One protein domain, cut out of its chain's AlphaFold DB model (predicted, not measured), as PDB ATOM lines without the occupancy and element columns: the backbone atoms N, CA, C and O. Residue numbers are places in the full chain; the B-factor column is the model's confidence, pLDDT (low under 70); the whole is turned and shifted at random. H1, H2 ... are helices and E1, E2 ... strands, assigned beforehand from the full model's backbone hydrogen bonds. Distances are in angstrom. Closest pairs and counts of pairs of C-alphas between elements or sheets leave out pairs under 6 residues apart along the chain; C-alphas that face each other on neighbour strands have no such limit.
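This is residues 64 to 177 of the 178 residues of an uncharacterized protein of Lachnospiraceae bacterium (UniProt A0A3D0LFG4). A small antiparallel sheet of three long strands, E1, E2 and E3, has two helices over one of its faces, the later part of the long helix H1 and the short helix H2, while no named helix covers the other face. Two arms stick out of this small body, which without them spans 40 by 20 by 16 A: residues 64 to 73 of H1 toward one end, and residues 160 to 177, of which 160 to 176 belong to H3, toward the other. The printed part has 114 residues, with named elements in the order H1 H2 E1 E2 E3 H3; the sheet's order is E1 E2 E3, and the class is mixed, helices and strands. The whole is loose, with a radius of gyration of the C-alphas of 19.2 A, and spans 72 by 30 by 23 A.

Begin at the sheet, where E1, residues 123 to 130, E2, residues 134 to 142, and E3, residues 146 to 154, form a meander, each strand the antiparallel neighbour of the one before. In the hairpin E1 and E2, look at N 127 and O 138, 2.8 A apart; in the hairpin E2 and E3, at N 139 and O 149, also 2.8 A apart. H1, residues 64 to 94, is on the sheet over E2 and E3 at a height of 9.5 A; its closest C-alphas to E2 are Met 89 and Met 137, 6.3 A apart. H2, residues 101 to 110, is on the same face over E1, 5.4 A high, with Ser 102 and Ala 130 closest, their C-alphas 4.8 A apart; with H1 and H2 on one face, the sheet makes two layers. H1 and H2 are a helical hairpin that only just touches, with 3 pairs of C-alphas within 8 A, the closest those of Lys 92 and Gly 108, 6.9 A apart. H3, residues 155 to 176, only grazes the sheet with its residues 155 to 157, and is apart from H2. Every O i to N i+4 pair is within hydrogen-bond range in H1 and H2, and 17 of 18 are in H3.

Find C-alpha 64 at (8.037, -14.179, -7.779); from there H1 runs 45.2 A to C-alpha 94. E1 measures 24.2 A, E2 26.8 A and E3 26.9 A from first to last C-alpha, and H2 14.0 A. H3 runs 32.3 A from C-alpha 155 at (2.898, -57.830, 18.499) to C-alpha 176 at (-28.307, -64.733, 23.306).

The two C-alphas farthest apart are those of Met 64 and Gly 177, 72.9 A. The printed part has no cut, and its long link is H2 to E1, residues 111 to 122. Look for pLDDT under 70 at residue 98, residues 111 to 118 and residues 155 to 177; the mean of the printed part is 77.5.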
ATOM      1  N   MET A  64       7.941 -13.826  -9.202       90.44
ATOM      2  CA  MET A  64       8.037 -14.179  -7.779       90.44
ATOM      3  C   MET A  64       6.817 -14.970  -7.297       90.44
ATOM      4  O   MET A  64       6.974 -15.976  -6.606       90.44
ATOM      5  N   VAL A  65       5.609 -14.558  -7.693       92.12
ATOM      6  CA  VAL A  65       4.368 -15.265  -7.344       92.12
ATOM      7  C   VAL A  65       4.354 -16.672  -7.943       92.12
ATOM      8  O   VAL A  65       4.040 -17.623  -7.233       92.12
ATOM      9  N   MET A  66       4.752 -16.838  -9.208       91.94
ATOM     10  CA  MET A  66       4.848 -18.162  -9.838       91.94
ATOM     11  C   MET A  66       5.828 -19.079  -9.102       91.94
ATOM     12  O   MET A  66       5.497 -20.231  -8.831       91.94
ATOM     13  N   VAL A  67       7.001 -18.569  -8.713       93.62
ATOM     14  CA  VAL A  67       7.975 -19.339  -7.921       93.62
ATOM     15  C   VAL A  67       7.384 -19.749  -6.570       93.62
ATOM     16  O   VAL A  67       7.509 -20.911  -6.185       93.62
ATOM     17  N   MET A  68       6.690 -18.843  -5.873       92.75
ATOM     18  CA  MET A  68       6.023 -19.173  -4.607       92.75
ATOM     19  C   MET A  68       4.964 -20.267  -4.774       92.75
ATOM     20  O   MET A  68       4.929 -21.202  -3.978       92.75
ATOM     21  N   VAL A  69       4.134 -20.197  -5.820       94.38
ATOM     22  CA  VAL A  69       3.121 -21.228  -6.093       94.38
ATOM     23  C   VAL A  69       3.777 -22.583  -6.367       94.38
ATOM     24  O   VAL A  69       3.352 -23.583  -5.793       94.38
ATOM     25  N   CYS A  70       4.841 -22.628  -7.173       91.25
ATOM     26  CA  CYS A  70       5.579 -23.865  -7.439       91.25
ATOM     27  C   CYS A  70       6.164 -24.482  -6.160       91.25
ATOM     28  O   CYS A  70       6.061 -25.693  -5.968       91.25
ATOM     29  N   LEU A  71       6.724 -23.665  -5.261       91.25
ATOM     30  CA  LEU A  71       7.237 -24.133  -3.970       91.25
ATOM     31  C   LEU A  71       6.123 -24.691  -3.077       91.25
ATOM     32  O   LEU A  71       6.300 -25.743  -2.465       91.25
ATOM     33  N   CYS A  72       4.960 -24.038  -3.034       93.56
ATOM     34  CA  CYS A  72       3.799 -24.544  -2.300       93.56
ATOM     35  C   CYS A  72       3.311 -25.888  -2.856       93.56
ATOM     36  O   CYS A  72       3.032 -26.801  -2.082       93.56
ATOM     37  N   ILE A  73       3.234 -26.033  -4.184       91.31
ATOM     38  CA  ILE A  73       2.846 -27.296  -4.834       91.31
ATOM     39  C   ILE A  73       3.842 -28.401  -4.489       91.31
ATOM     40  O   ILE A  73       3.432 -29.489  -4.090       91.31
ATOM     41  N   TYR A  74       5.139 -28.111  -4.581       89.88
ATOM     42  CA  TYR A  74       6.184 -29.057  -4.206       89.88
ATOM     43  C   TYR A  74       6.064 -29.489  -2.735       89.88
ATOM     44  O   TYR A  74       6.088 -30.684  -2.442       89.88
ATOM     45  N   GLY A  75       5.831 -28.545  -1.817       88.69
ATOM     46  CA  GLY A  75       5.602 -28.845  -0.401       88.69
ATOM     47  C   GLY A  75       4.368 -29.721  -0.156       88.69
ATOM     48  O   GLY A  75       4.436 -30.678   0.613       88.69
ATOM     49  N   MET A  76       3.254 -29.452  -0.843       90.38
ATOM     50  CA  MET A  76       2.047 -30.284  -0.747       90.38
ATOM     51  C   MET A  76       2.297 -31.711  -1.242       90.38
ATOM     52  O   MET A  76       1.870 -32.665  -0.594       90.38
ATOM     53  N   MET A  77       3.020 -31.869  -2.349       89.06
ATOM     54  CA  MET A  77       3.350 -33.189  -2.887       89.06
ATOM     55  C   MET A  77       4.272 -33.981  -1.963       89.06
ATOM     56  O   MET A  77       4.057 -35.174  -1.757       89.06
ATOM     57  N   TYR A  78       5.250 -33.317  -1.349       88.56
ATOM     58  CA  TYR A  78       6.108 -33.937  -0.346       88.56
ATOM     59  C   TYR A  78       5.293 -34.489   0.834       88.56
ATOM     60  O   TYR A  78       5.472 -35.644   1.230       88.56
ATOM     61  N   VAL A  79       4.351 -33.697   1.363       88.94
ATOM     62  CA  VAL A  79       3.464 -34.135   2.454       88.94
ATOM     63  C   VAL A  79       2.596 -35.317   2.014       88.94
ATOM     64  O   VAL A  79       2.520 -36.308   2.736       88.94
ATOM     65  N   LEU A  80       1.997 -35.260   0.821       88.56
ATOM     66  CA  LEU A  80       1.163 -36.344   0.287       88.56
ATOM     67  C   LEU A  80       1.933 -37.660   0.126       88.56
ATOM     68  O   LEU A  80       1.424 -38.710   0.521       88.56
ATOM     69  N   ASN A  81       3.162 -37.617  -0.395       87.62
ATOM     70  CA  ASN A  81       4.010 -38.804  -0.531       87.62
ATOM     71  C   ASN A  81       4.364 -39.400   0.842       87.62
ATOM     72  O   ASN A  81       4.318 -40.619   1.024       87.62
ATOM     73  N   CYS A  82       4.670 -38.549   1.826       86.62
ATOM     74  CA  CYS A  82       4.974 -38.992   3.186       86.62
ATOM     75  C   CYS A  82       3.769 -39.651   3.872       86.62
ATOM     76  O   CYS A  82       3.912 -40.719   4.466       86.62
ATOM     77  N   GLU A  83       2.588 -39.030   3.799       86.81
ATOM     78  CA  GLU A  83       1.364 -39.578   4.401       86.81
ATOM     79  C   GLU A  83       0.934 -40.878   3.725       86.81
ATOM     80  O   GLU A  83       0.544 -41.828   4.399       86.81
ATOM     81  N   THR A  84       1.081 -40.961   2.405       86.56
ATOM     82  CA  THR A  84       0.812 -42.172   1.628       86.56
ATOM     83  C   THR A  84       1.635 -43.364   2.119       86.56
ATOM     84  O   THR A  84       1.077 -44.410   2.453       86.56
ATOM     85  N   ILE A  85       2.961 -43.205   2.215       86.62
ATOM     86  CA  ILE A  85       3.839 -44.279   2.699       86.62
ATOM     87  C   ILE A  85       3.520 -44.623   4.147       86.62
ATOM     88  O   ILE A  85       3.436 -45.798   4.498       86.62
ATOM     89  N   ARG A  86       3.294 -43.612   4.988       86.81
ATOM     90  CA  ARG A  86       2.947 -43.830   6.391       86.81
ATOM     91  C   ARG A  86       1.651 -44.628   6.535       86.81
ATOM     92  O   ARG A  86       1.605 -45.566   7.328       86.81
ATOM     93  N   SER A  87       0.625 -44.290   5.758       85.62
ATOM     94  CA  SER A  87      -0.648 -45.011   5.721       85.62
ATOM     95  C   SER A  87      -0.445 -46.469   5.314       85.62
ATOM     96  O   SER A  87      -0.920 -47.363   6.009       85.62
ATOM     97  N   TYR A  88       0.326 -46.717   4.250       85.56
ATOM     98  CA  TYR A  88       0.644 -48.072   3.794       85.56
ATOM     99  C   TYR A  88       1.367 -48.893   4.870       85.56
ATOM    100  O   TYR A  88       1.023 -50.045   5.131       85.56
ATOM    101  N   MET A  89       2.353 -48.290   5.541       85.06
ATOM    102  CA  MET A  89       3.089 -48.948   6.619       85.06
ATOM    103  C   MET A  89       2.169 -49.312   7.788       85.06
ATOM    104  O   MET A  89       2.236 -50.430   8.294       85.06
ATOM    105  N   TYR A  90       1.281 -48.403   8.208       83.56
ATOM    106  CA  TYR A  90       0.314 -48.707   9.263       83.56
ATOM    107  C   TYR A  90      -0.654 -49.814   8.857       83.56
ATOM    108  O   TYR A  90      -0.886 -50.727   9.645       83.56
ATOM    109  N   GLU A  91      -1.180 -49.774   7.635       81.94
ATOM    110  CA  GLU A  91      -2.067 -50.815   7.126       81.94
ATOM    111  C   GLU A  91      -1.403 -52.194   7.212       81.94
ATOM    112  O   GLU A  91      -1.982 -53.122   7.777       81.94
ATOM    113  N   LYS A  92      -0.157 -52.326   6.742       82.12
ATOM    114  CA  LYS A  92       0.583 -53.597   6.784       82.12
ATOM    115  C   LYS A  92       0.905 -54.069   8.189       82.12
ATOM    116  O   LYS A  92       0.799 -55.261   8.458       82.12
ATOM    117  N   ILE A  93       1.251 -53.158   9.092       83.12
ATOM    118  CA  ILE A  93       1.511 -53.512  10.487       83.12
ATOM    119  C   ILE A  93       0.240 -54.022  11.184       83.12
ATOM    120  O   ILE A  93       0.300 -55.018  11.902       83.12
ATOM    121  N   TYR A  94      -0.910 -53.377  10.970       78.31
ATOM    122  CA  TYR A  94      -2.159 -53.749  11.647       78.31
ATOM    123  C   TYR A  94      -2.881 -54.946  11.023       78.31
ATOM    124  O   TYR A  94      -3.712 -55.559  11.688       78.31
ATOM    125  N   THR A  95      -2.572 -55.289   9.774       78.56
ATOM    126  CA  THR A  95      -3.152 -56.447   9.070       78.56
ATOM    127  C   THR A  95      -2.244 -57.676   9.080       78.56
ATOM    128  O   THR A  95      -2.598 -58.704   8.502       78.56
ATOM    129  N   ALA A  96      -1.082 -57.592   9.733       79.12
ATOM    130  CA  ALA A  96      -0.124 -58.681   9.761       79.12
ATOM    131  C   ALA A  96      -0.709 -59.926  10.463       79.12
ATOM    132  O   ALA A  96      -1.207 -59.821  11.589       79.12
ATOM    133  N   PRO A  97      -0.642 -61.113   9.833       73.50
ATOM    134  CA  PRO A  97      -1.109 -62.346  10.443       73.50
ATOM    135  C   PRO A  97      -0.200 -62.764  11.603       73.50
ATOM    136  O   PRO A  97       0.994 -62.463  11.636       73.50
ATOM    137  N   LEU A  98      -0.784 -63.505  12.545       69.56
ATOM    138  CA  LEU A  98      -0.108 -64.087  13.712       69.56
ATOM    139  C   LEU A  98       0.903 -65.174  13.358       69.56
ATOM    140  O   LEU A  98       1.904 -65.363  14.042       69.56
ATOM    141  N   ILE A  99       0.597 -65.911  12.297       73.31
ATOM    142  CA  ILE A  99       1.429 -66.968  11.740       73.31
ATOM    143  C   ILE A  99       2.127 -66.361  10.521       73.31
ATOM    144  O   ILE A  99       1.497 -65.625   9.766       73.31
ATOM    145  N   GLU A 100       3.424 -66.634  10.352       80.38
ATOM    146  CA  GLU A 100       4.233 -66.138   9.221       80.38
ATOM    147  C   GLU A 100       4.362 -64.599   9.123       80.38
ATOM    148  O   GLU A 100       4.631 -64.048   8.055       80.38
ATOM    149  N   THR A 101       4.259 -63.877  10.243       79.25
ATOM    150  CA  THR A 101       4.346 -62.403  10.280       79.25
ATOM    151  C   THR A 101       5.604 -61.852   9.613       79.25
ATOM    152  O   THR A 101       5.541 -60.871   8.874       79.25
ATOM    153  N   SER A 102       6.760 -62.479   9.853       81.94
ATOM    154  CA  SER A 102       8.031 -62.043   9.267       81.94
ATOM    155  C   SER A 102       8.005 -62.095   7.745       81.94
ATOM    156  O   SER A 102       8.521 -61.184   7.103       81.94
ATOM    157  N   GLN A 103       7.374 -63.130   7.184       84.31
ATOM    158  CA  GLN A 103       7.258 -63.322   5.747       84.31
ATOM    159  C   GLN A 103       6.229 -62.359   5.150       84.31
ATOM    160  O   GLN A 103       6.528 -61.679   4.175       84.31
ATOM    161  N   TYR A 104       5.072 -62.183   5.798       83.69
ATOM    162  CA  TYR A 104       4.064 -61.206   5.378       83.69
ATOM    163  C   TYR A 104       4.621 -59.776   5.316       83.69
ATOM    164  O   TYR A 104       4.403 -59.052   4.344       83.69
ATOM    165  N   ILE A 105       5.369 -59.365   6.343       84.38
ATOM    166  CA  ILE A 105       5.961 -58.028   6.419       84.38
ATOM    167  C   ILE A 105       7.098 -57.866   5.402       84.38
ATOM    168  O   ILE A 105       7.188 -56.820   4.756       84.38
ATOM    169  N   SER A 106       7.939 -58.889   5.208       83.56
ATOM    170  CA  SER A 106       8.981 -58.842   4.175       83.56
ATOM    171  C   SER A 106       8.394 -58.795   2.767       83.56
ATOM    172  O   SER A 106       8.905 -58.066   1.920       83.56
ATOM    173  N   ASP A 107       7.304 -59.522   2.528       83.06
ATOM    174  CA  ASP A 107       6.625 -59.567   1.236       83.06
ATOM    175  C   ASP A 107       5.859 -58.269   0.978       83.06
ATOM    176  O   ASP A 107       5.900 -57.744  -0.129       83.06
ATOM    177  N   GLY A 108       5.232 -57.681   2.000       77.31
ATOM    178  CA  GLY A 108       4.615 -56.355   1.916       77.31
ATOM    179  C   GLY A 108       5.622 -55.234   1.643       77.31
ATOM    180  O   GLY A 108       5.292 -54.280   0.950       77.31
ATOM    181  N   ALA A 109       6.856 -55.358   2.137       78.56
ATOM    182  CA  ALA A 109       7.937 -54.413   1.845       78.56
ATOM    183  C   ALA A 109       8.582 -54.634   0.463       78.56
ATOM    184  O   ALA A 109       9.085 -53.685  -0.132       78.56
ATOM    185  N   ARG A 110       8.588 -55.878  -0.039       74.81
ATOM    186  CA  ARG A 110       9.162 -56.252  -1.345       74.81
ATOM    187  C   ARG A 110       8.196 -56.108  -2.514       74.81
ATOM    188  O   ARG A 110       8.649 -55.932  -3.642       74.81
ATOM    189  N   ASN A 111       6.896 -56.237  -2.273       61.22
ATOM    190  CA  ASN A 111       5.899 -56.163  -3.327       61.22
ATOM    191  C   ASN A 111       5.671 -54.711  -3.747       61.22
ATOM    192  O   ASN A 111       5.480 -53.831  -2.911       61.22
ATOM    193  N   ASN A 112       5.591 -54.500  -5.062       57.62
ATOM    194  CA  ASN A 112       5.242 -53.248  -5.742       57.62
ATOM    195  C   ASN A 112       3.824 -52.722  -5.407       57.62
ATOM    196  O   ASN A 112       3.223 -52.039  -6.225       57.62
ATOM    197  N   GLY A 113       3.250 -53.003  -4.232       58.22
ATOM    198  CA  GLY A 113       1.937 -52.484  -3.832       58.22
ATOM    199  C   GLY A 113       1.892 -50.953  -3.757       58.22
ATOM    200  O   GLY A 113       0.828 -50.367  -3.899       58.22
ATOM    201  N   LEU A 114       3.051 -50.308  -3.589       61.69
ATOM    202  CA  LEU A 114       3.227 -48.861  -3.764       61.69
ATOM    203  C   LEU A 114       3.557 -48.445  -5.201       61.69
ATOM    204  O   LEU A 114       3.396 -47.278  -5.531       61.69
ATOM    205  N   GLY A 115       3.989 -49.375  -6.054       56.72
ATOM    206  CA  GLY A 115       4.309 -49.118  -7.459       56.72
ATOM    207  C   GLY A 115       3.084 -48.796  -8.315       56.72
ATOM    208  O   GLY A 115       3.217 -48.080  -9.302       56.72
ATOM    209  N   ASP A 116       1.899 -49.257  -7.904       58.94
ATOM    210  CA  ASP A 116       0.622 -48.864  -8.519       58.94
ATOM    211  C   ASP A 116       0.141 -47.481  -8.054       58.94
ATOM    212  O   ASP A 116      -0.756 -46.891  -8.662       58.94
ATOM    213  N   LEU A 117       0.727 -46.936  -6.983       65.19
ATOM    214  CA  LEU A 117       0.373 -45.622  -6.478       65.19
ATOM    215  C   LEU A 117       1.274 -44.564  -7.115       65.19
ATOM    216  O   LEU A 117       2.499 -44.665  -7.093       65.19
ATOM    217  N   LEU A 118       0.664 -43.521  -7.681       66.06
ATOM    218  CA  LEU A 118       1.403 -42.421  -8.293       66.06
ATOM    219  C   LEU A 118       2.163 -41.637  -7.210       66.06
ATOM    220  O   LEU A 118       1.622 -40.718  -6.599       66.06
ATOM    221  N   MET A 119       3.421 -42.004  -6.984       74.25
ATOM    222  CA  MET A 119       4.341 -41.288  -6.112       74.25
ATOM    223  C   MET A 119       5.213 -40.346  -6.930       74.25
ATOM    224  O   MET A 119       5.884 -40.758  -7.876       74.25
ATOM    225  N   TRP A 120       5.233 -39.070  -6.554       78.00
ATOM    226  CA  TRP A 120       6.114 -38.100  -7.199       78.00
ATOM    227  C   TRP A 120       7.449 -38.031  -6.458       78.00
ATOM    228  O   TRP A 120       7.683 -37.087  -5.718       78.00
ATOM    229  N   CYS A 121       8.292 -39.056  -6.587       76.88
ATOM    230  CA  CYS A 121       9.631 -39.104  -5.990       76.88
ATOM    231  C   CYS A 121      10.634 -39.811  -6.907       76.88
ATOM    232  O   CYS A 121      10.233 -40.634  -7.727       76.88
ATOM    233  N   ASP A 122      11.925 -39.501  -6.751       79.00
ATOM    234  CA  ASP A 122      12.989 -40.112  -7.560       79.00
ATOM    235  C   ASP A 122      13.228 -41.566  -7.150       79.00
ATOM    236  O   ASP A 122      13.399 -42.440  -7.996       79.00
ATOM    237  N   ASP A 123      13.235 -41.812  -5.838       80.31
ATOM    238  CA  ASP A 123      13.442 -43.136  -5.267       80.31
ATOM    239  C   ASP A 123      12.653 -43.286  -3.962       80.31
ATOM    240  O   ASP A 123      12.487 -42.330  -3.190       80.31
ATOM    241  N   TYR A 124      12.178 -44.500  -3.711       83.19
ATOM    242  CA  TYR A 124      11.563 -44.885  -2.453       83.19
ATOM    243  C   TYR A 124      11.909 -46.336  -2.121       83.19
ATOM    244  O   TYR A 124      12.006 -47.203  -2.986       83.19
ATOM    245  N   SER A 125      12.063 -46.622  -0.831       83.81
ATOM    246  CA  SER A 125      12.325 -47.979  -0.354       83.81
ATOM    247  C   SER A 125      11.521 -48.263   0.903       83.81
ATOM    248  O   SER A 125      11.385 -47.390   1.762       83.81
ATOM    249  N   LEU A 126      11.022 -49.489   1.033       86.19
ATOM    250  CA  LEU A 126      10.473 -49.993   2.283       86.19
ATOM    251  C   LEU A 126      11.269 -51.181   2.787       86.19
ATOM    252  O   LEU A 126      11.764 -52.017   2.037       86.19
ATOM    253  N   THR A 127      11.378 -51.262   4.102       86.62
ATOM    254  CA  THR A 127      11.966 -52.390   4.807       86.62
ATOM    255  C   THR A 127      11.095 -52.698   6.006       86.62
ATOM    256  O   THR A 127      10.705 -51.802   6.748       86.62
ATOM    257  N   GLY A 128      10.775 -53.970   6.196       85.06
ATOM    258  CA  GLY A 128       9.989 -54.433   7.326       85.06
ATOM    259  C   GLY A 128      10.716 -55.544   8.066       85.06
ATOM    260  O   GLY A 128      11.398 -56.362   7.451       85.06
ATOM    261  N   MET A 129      10.574 -55.566   9.387       85.69
ATOM    262  CA  MET A 129      11.099 -56.611  10.259       85.69
ATOM    263  C   MET A 129      10.040 -56.980  11.297       85.69
ATOM    264  O   MET A 129       9.424 -56.100  11.900       85.69
ATOM    265  N   ALA A 130       9.863 -58.275  11.537       83.00
ATOM    266  CA  ALA A 130       9.063 -58.781  12.646       83.00
ATOM    267  C   ALA A 130       9.988 -59.495  13.638       83.00
ATOM    268  O   ALA A 130      10.717 -60.413  13.254       83.00
ATOM    269  N   GLY A 131       9.991 -59.034  14.887       77.81
ATOM    270  CA  GLY A 131      10.612 -59.714  16.024       77.81
ATOM    271  C   GLY A 131       9.577 -60.502  16.832       77.81
ATOM    272  O   GLY A 131       8.418 -60.592  16.439       77.81
ATOM    273  N   SER A 132       9.987 -61.050  17.979       73.69
ATOM    274  CA  SER A 132       9.075 -61.776  18.880       73.69
ATOM    275  C   SER A 132       8.009 -60.872  19.504       73.69
ATOM    276  O   SER A 132       6.864 -61.286  19.656       73.69
ATOM    277  N   ASP A 133       8.385 -59.631  19.828       76.44
ATOM    278  CA  ASP A 133       7.561 -58.743  20.658       76.44
ATOM    279  C   ASP A 133       7.067 -57.511  19.887       76.44
ATOM    280  O   ASP A 133       6.155 -56.814  20.331       76.44
ATOM    281  N   SER A 134       7.647 -57.222  18.718       82.69
ATOM    282  CA  SER A 134       7.314 -56.033  17.931       82.69
ATOM    283  C   SER A 134       7.440 -56.249  16.428       82.69
ATOM    284  O   SER A 134       8.285 -57.006  15.944       82.69
ATOM    285  N   ILE A 135       6.605 -55.528  15.683       84.12
ATOM    286  CA  ILE A 135       6.697 -55.378  14.233       84.12
ATOM    287  C   ILE A 135       7.150 -53.953  13.953       84.12
ATOM    288  O   ILE A 135       6.588 -53.001  14.495       84.12
ATOM    289  N   THR A 136       8.147 -53.805  13.087       87.00
ATOM    290  CA  THR A 136       8.671 -52.504  12.672       87.00
ATOM    291  C   THR A 136       8.709 -52.414  11.153       87.00
ATOM    292  O   THR A 136       9.159 -53.341  10.479       87.00
ATOM    293  N   MET A 137       8.284 -51.278  10.611       87.38
ATOM    294  CA  MET A 137       8.496 -50.923   9.212       87.38
ATOM    295  C   MET A 137       9.223 -49.585   9.116       87.38
ATOM    296  O   MET A 137       9.008 -48.672   9.916       87.38
ATOM    297  N   ILE A 138      10.086 -49.472   8.115       88.81
ATOM    298  CA  ILE A 138      10.872 -48.285   7.795       88.81
ATOM    299  C   ILE A 138      10.670 -47.988   6.312       88.81
ATOM    300  O   ILE A 138      10.971 -48.821   5.461       88.81
ATOM    301  N   GLY A 139      10.163 -46.798   6.013       87.19
ATOM    302  CA  GLY A 139      10.092 -46.233   4.674       87.19
ATOM    303  C   GLY A 139      11.172 -45.171   4.490       87.19
ATOM    304  O   GLY A 139      11.470 -44.409   5.410       87.19
ATOM    305  N   ARG A 140      11.762 -45.104   3.302       87.88
ATOM    306  CA  ARG A 140      12.661 -44.024   2.887       87.88
ATOM    307  C   ARG A 140      12.140 -43.421   1.597       87.88
ATOM    308  O   ARG A 140      11.758 -44.164   0.697       87.88
ATOM    309  N   ILE A 141      12.143 -42.097   1.525       88.12
ATOM    310  CA  ILE A 141      11.725 -41.324   0.355       88.12
ATOM    311  C   ILE A 141      12.859 -40.377  -0.003       88.12
ATOM    312  O   ILE A 141      13.391 -39.700   0.880       88.12
ATOM    313  N   ASN A 142      13.201 -40.298  -1.287       85.44
ATOM    314  CA  ASN A 142      14.131 -39.308  -1.805       85.44
ATOM    315  C   ASN A 142      13.433 -38.387  -2.819       85.44
ATOM    316  O   ASN A 142      13.070 -38.799  -3.920       85.44
ATOM    317  N   MET A 143      13.257 -37.123  -2.432       79.69
ATOM    318  CA  MET A 143      12.814 -36.027  -3.303       79.69
ATOM    319  C   MET A 143      13.841 -34.890  -3.234       79.69
ATOM    320  O   MET A 143      13.522 -33.805  -2.765       79.69
ATOM    321  N   HIS A 144      15.092 -35.142  -3.631       81.38
ATOM    322  CA  HIS A 144      16.243 -34.239  -3.415       81.38
ATOM    323  C   HIS A 144      16.638 -34.040  -1.939       81.38
ATOM    324  O   HIS A 144      17.228 -33.029  -1.556       81.38
ATOM    325  N   GLY A 145      16.339 -35.043  -1.120       77.75
ATOM    326  CA  GLY A 145      16.629 -35.105   0.305       77.75
ATOM    327  C   GLY A 145      16.084 -36.415   0.859       77.75
ATOM    328  O   GLY A 145      14.934 -36.764   0.587       77.75
ATOM    329  N   GLU A 146      16.909 -37.161   1.595       82.56
ATOM    330  CA  GLU A 146      16.495 -38.447   2.161       82.56
ATOM    331  C   GLU A 146      15.637 -38.213   3.406       82.56
ATOM    332  O   GLU A 146      16.077 -37.619   4.391       82.56
ATOM    333  N   THR A 147      14.399 -38.692   3.353       85.56
ATOM    334  CA  THR A 147      13.455 -38.650   4.469       85.56
ATOM    335  C   THR A 147      13.158 -40.069   4.921       85.56
ATOM    336  O   THR A 147      12.642 -40.879   4.151       85.56
ATOM    337  N   GLY A 148      13.479 -40.367   6.179       85.06
ATOM    338  CA  GLY A 148      13.143 -41.628   6.831       85.06
ATOM    339  C   GLY A 148      11.828 -41.527   7.601       85.06
ATOM    340  O   GLY A 148      11.641 -40.622   8.412       85.06
ATOM    341  N   LEU A 149      10.933 -42.481   7.376       87.50
ATOM    342  CA  LEU A 149       9.686 -42.674   8.106       87.50
ATOM    343  C   LEU A 149       9.764 -44.031   8.805       87.50
ATOM    344  O   LEU A 149      10.090 -45.034   8.176       87.50
ATOM    345  N   GLY A 150       9.479 -44.079  10.101       85.69
ATOM    346  CA  GLY A 150       9.485 -45.320  10.871       85.69
ATOM    347  C   GLY A 150       8.180 -45.483  11.629       85.69
ATOM    348  O   GLY A 150       7.677 -44.519  12.206       85.69
ATOM    349  N   CYS A 151       7.643 -46.697  11.651       83.88
ATOM    350  CA  CYS A 151       6.573 -47.060  12.565       83.88
ATOM    351  C   CYS A 151       6.838 -48.434  13.178       83.88
ATOM    352  O   CYS A 151       7.400 -49.333  12.551       83.88
ATOM    353  N   SER A 152       6.445 -48.574  14.438       85.31
ATOM    354  CA  SER A 152       6.590 -49.798  15.215       85.31
ATOM    355  C   SER A 152       5.329 -50.029  16.031       85.31
ATOM    356  O   SER A 152       4.766 -49.076  16.572       85.31
ATOM    357  N   THR A 153       4.917 -51.284  16.157       80.38
ATOM    358  CA  THR A 153       3.868 -51.697  17.092       80.38
ATOM    359  C   THR A 153       4.302 -52.941  17.850       80.38
ATOM    360  O   THR A 153       5.082 -53.751  17.346       80.38
ATOM    361  N   GLU A 154       3.751 -53.120  19.043       76.50
ATOM    362  CA  GLU A 154       3.885 -54.355  19.807       76.50
ATOM    363  C   GLU A 154       3.002 -55.454  19.201       76.50
ATOM    364  O   GLU A 154       1.831 -55.229  18.880       76.50
ATOM    365  N   PHE A 155       3.563 -56.656  19.071       63.00
ATOM    366  CA  PHE A 155       2.898 -57.830  18.499       63.00
ATOM    367  C   PHE A 155       1.691 -58.273  19.353       63.00
ATOM    368  O   PHE A 155       0.666 -58.708  18.829       63.00
ATOM    369  N   GLY A 156       1.781 -58.057  20.673       55.00
ATOM    370  CA  GLY A 156       0.769 -58.435  21.663       55.00
ATOM    371  C   GLY A 156      -0.508 -57.585  21.664       55.00
ATOM    372  O   GLY A 156      -1.563 -58.057  22.085       55.00
ATOM    373  N   VAL A 157      -0.459 -56.347  21.163       54.31
ATOM    374  CA  VAL A 157      -1.608 -55.422  21.216       54.31
ATOM    375  C   VAL A 157      -2.673 -55.790  20.180       54.31
ATOM    376  O   VAL A 157      -3.869 -55.647  20.445       54.31
ATOM    377  N   CYS A 158      -2.265 -56.318  19.022       51.81
ATOM    378  CA  CYS A 158      -3.192 -56.805  17.998       51.81
ATOM    379  C   CYS A 158      -3.859 -58.121  18.422       51.81
ATOM    380  O   CYS A 158      -5.071 -58.256  18.256       51.81
ATOM    381  N   THR A 159      -3.116 -59.044  19.049       52.59
ATOM    382  CA  THR A 159      -3.690 -60.266  19.636       52.59
ATOM    383  C   THR A 159      -4.633 -59.973  20.780       52.59
ATOM    384  O   THR A 159      -5.710 -60.548  20.810       52.59
ATOM    385  N   ASP A 160      -4.290 -59.062  21.694       51.72
ATOM    386  CA  ASP A 160      -5.173 -58.724  22.814       51.72
ATOM    387  C   ASP A 160      -6.445 -58.014  22.344       51.72
ATOM    388  O   ASP A 160      -7.511 -58.214  22.925       51.72
ATOM    389  N   ARG A 161      -6.372 -57.216  21.268       53.62
ATOM    390  CA  ARG A 161      -7.563 -56.631  20.640       53.62
ATOM    391  C   ARG A 161      -8.428 -57.687  19.962       53.62
ATOM    392  O   ARG A 161      -9.608 -57.748  20.282       53.62
ATOM    393  N   LEU A 162      -7.877 -58.520  19.079       57.16
ATOM    394  CA  LEU A 162      -8.634 -59.588  18.408       57.16
ATOM    395  C   LEU A 162      -9.223 -60.585  19.411       57.16
ATOM    396  O   LEU A 162     -10.386 -60.948  19.295       57.16
ATOM    397  N   ARG A 163      -8.461 -60.947  20.447       56.78
ATOM    398  CA  ARG A 163      -8.906 -61.841  21.519       56.78
ATOM    399  C   ARG A 163      -9.971 -61.199  22.407       56.78
ATOM    400  O   ARG A 163     -10.868 -61.904  22.844       56.78
ATOM    401  N   ARG A 164      -9.933 -59.877  22.640       58.06
ATOM    402  CA  ARG A 164     -11.050 -59.157  23.287       58.06
ATOM    403  C   ARG A 164     -12.297 -59.123  22.421       58.06
ATOM    404  O   ARG A 164     -13.379 -59.275  22.959       58.06
ATOM    405  N   TRP A 165     -12.156 -58.902  21.116       62.00
ATOM    406  CA  TRP A 165     -13.300 -58.909  20.205       62.00
ATOM    407  C   TRP A 165     -13.936 -60.298  20.114       62.00
ATOM    408  O   TRP A 165     -15.144 -60.387  20.270       62.00
ATOM    409  N   GLN A 166     -13.132 -61.360  19.993       60.25
ATOM    410  CA  GLN A 166     -13.616 -62.743  20.091       60.25
ATOM    411  C   GLN A 166     -14.275 -63.021  21.442       60.25
ATOM    412  O   GLN A 166     -15.377 -63.534  21.477       60.25
ATOM    413  N   MET A 167     -13.674 -62.584  22.554       62.91
ATOM    414  CA  MET A 167     -14.282 -62.742  23.878       62.91
ATOM    415  C   MET A 167     -15.634 -62.018  24.004       62.91
ATOM    416  O   MET A 167     -16.523 -62.517  24.682       62.91
ATOM    417  N   TYR A 168     -15.806 -60.840  23.395       66.44
ATOM    418  CA  TYR A 168     -17.098 -60.145  23.402       66.44
ATOM    419  C   TYR A 168     -18.141 -60.830  22.519       66.44
ATOM    420  O   TYR A 168     -19.310 -60.813  22.893       66.44
ATOM    421  N   ASP A 169     -17.728 -61.420  21.397       64.50
ATOM    422  CA  ASP A 169     -18.600 -62.217  20.527       64.50
ATOM    423  C   ASP A 169     -19.037 -63.504  21.240       64.50
ATOM    424  O   ASP A 169     -20.231 -63.752  21.357       64.50
ATOM    425  N   ASP A 170     -18.096 -64.232  21.855       61.97
ATOM    426  CA  ASP A 170     -18.368 -65.445  22.636       61.97
ATOM    427  C   ASP A 170     -19.341 -65.160  23.803       61.97
ATOM    428  O   ASP A 170     -20.296 -65.899  24.030       61.97
ATOM    429  N   ILE A 171     -19.146 -64.049  24.532       65.94
ATOM    430  CA  ILE A 171     -20.058 -63.616  25.610       65.94
ATOM    431  C   ILE A 171     -21.429 -63.214  25.050       65.94
ATOM    432  O   ILE A 171     -22.454 -63.443  25.698       65.94
ATOM    433  N   ALA A 172     -21.470 -62.574  23.880       66.50
ATOM    434  CA  ALA A 172     -22.720 -62.181  23.245       66.50
ATOM    435  C   ALA A 172     -23.514 -63.412  22.781       66.50
ATOM    436  O   ALA A 172     -24.713 -63.471  23.059       66.50
ATOM    437  N   GLU A 173     -22.857 -64.400  22.168       61.56
ATOM    438  CA  GLU A 173     -23.450 -65.686  21.781       61.56
ATOM    439  C   GLU A 173     -23.955 -66.468  23.005       61.56
ATOM    440  O   GLU A 173     -25.122 -66.861  23.026       61.56
ATOM    441  N   GLU A 174     -23.166 -66.576  24.084       64.12
ATOM    442  CA  GLU A 174     -23.623 -67.188  25.347       64.12
ATOM    443  C   GLU A 174     -24.829 -66.450  25.960       64.12
ATOM    444  O   GLU A 174     -25.707 -67.068  26.564       64.12
ATOM    445  N   SER A 175     -24.900 -65.121  25.817       63.56
ATOM    446  CA  SER A 175     -25.998 -64.314  26.370       63.56
ATOM    447  C   SER A 175     -27.287 -64.348  25.538       63.56
ATOM    448  O   SER A 175     -28.367 -64.095  26.079       63.56
ATOM    449  N   LEU A 176     -27.181 -64.643  24.239       61.78
ATOM    450  CA  LEU A 176     -28.307 -64.733  23.306       61.78
ATOM    451  C   LEU A 176     -28.894 -66.146  23.207       61.78
ATOM    452  O   LEU A 176     -30.005 -66.283  22.696       61.78
ATOM    453  N   GLY A 177     -28.227 -67.143  23.792       50.31
ATOM    454  CA  GLY A 177     -28.795 -68.453  24.082       50.31
ATOM    455  C   GLY A 177     -28.985 -69.327  22.847       50.31
ATOM    456  O   GLY A 177     -30.105 -69.465  22.349       50.31
TER     457      GLY A 177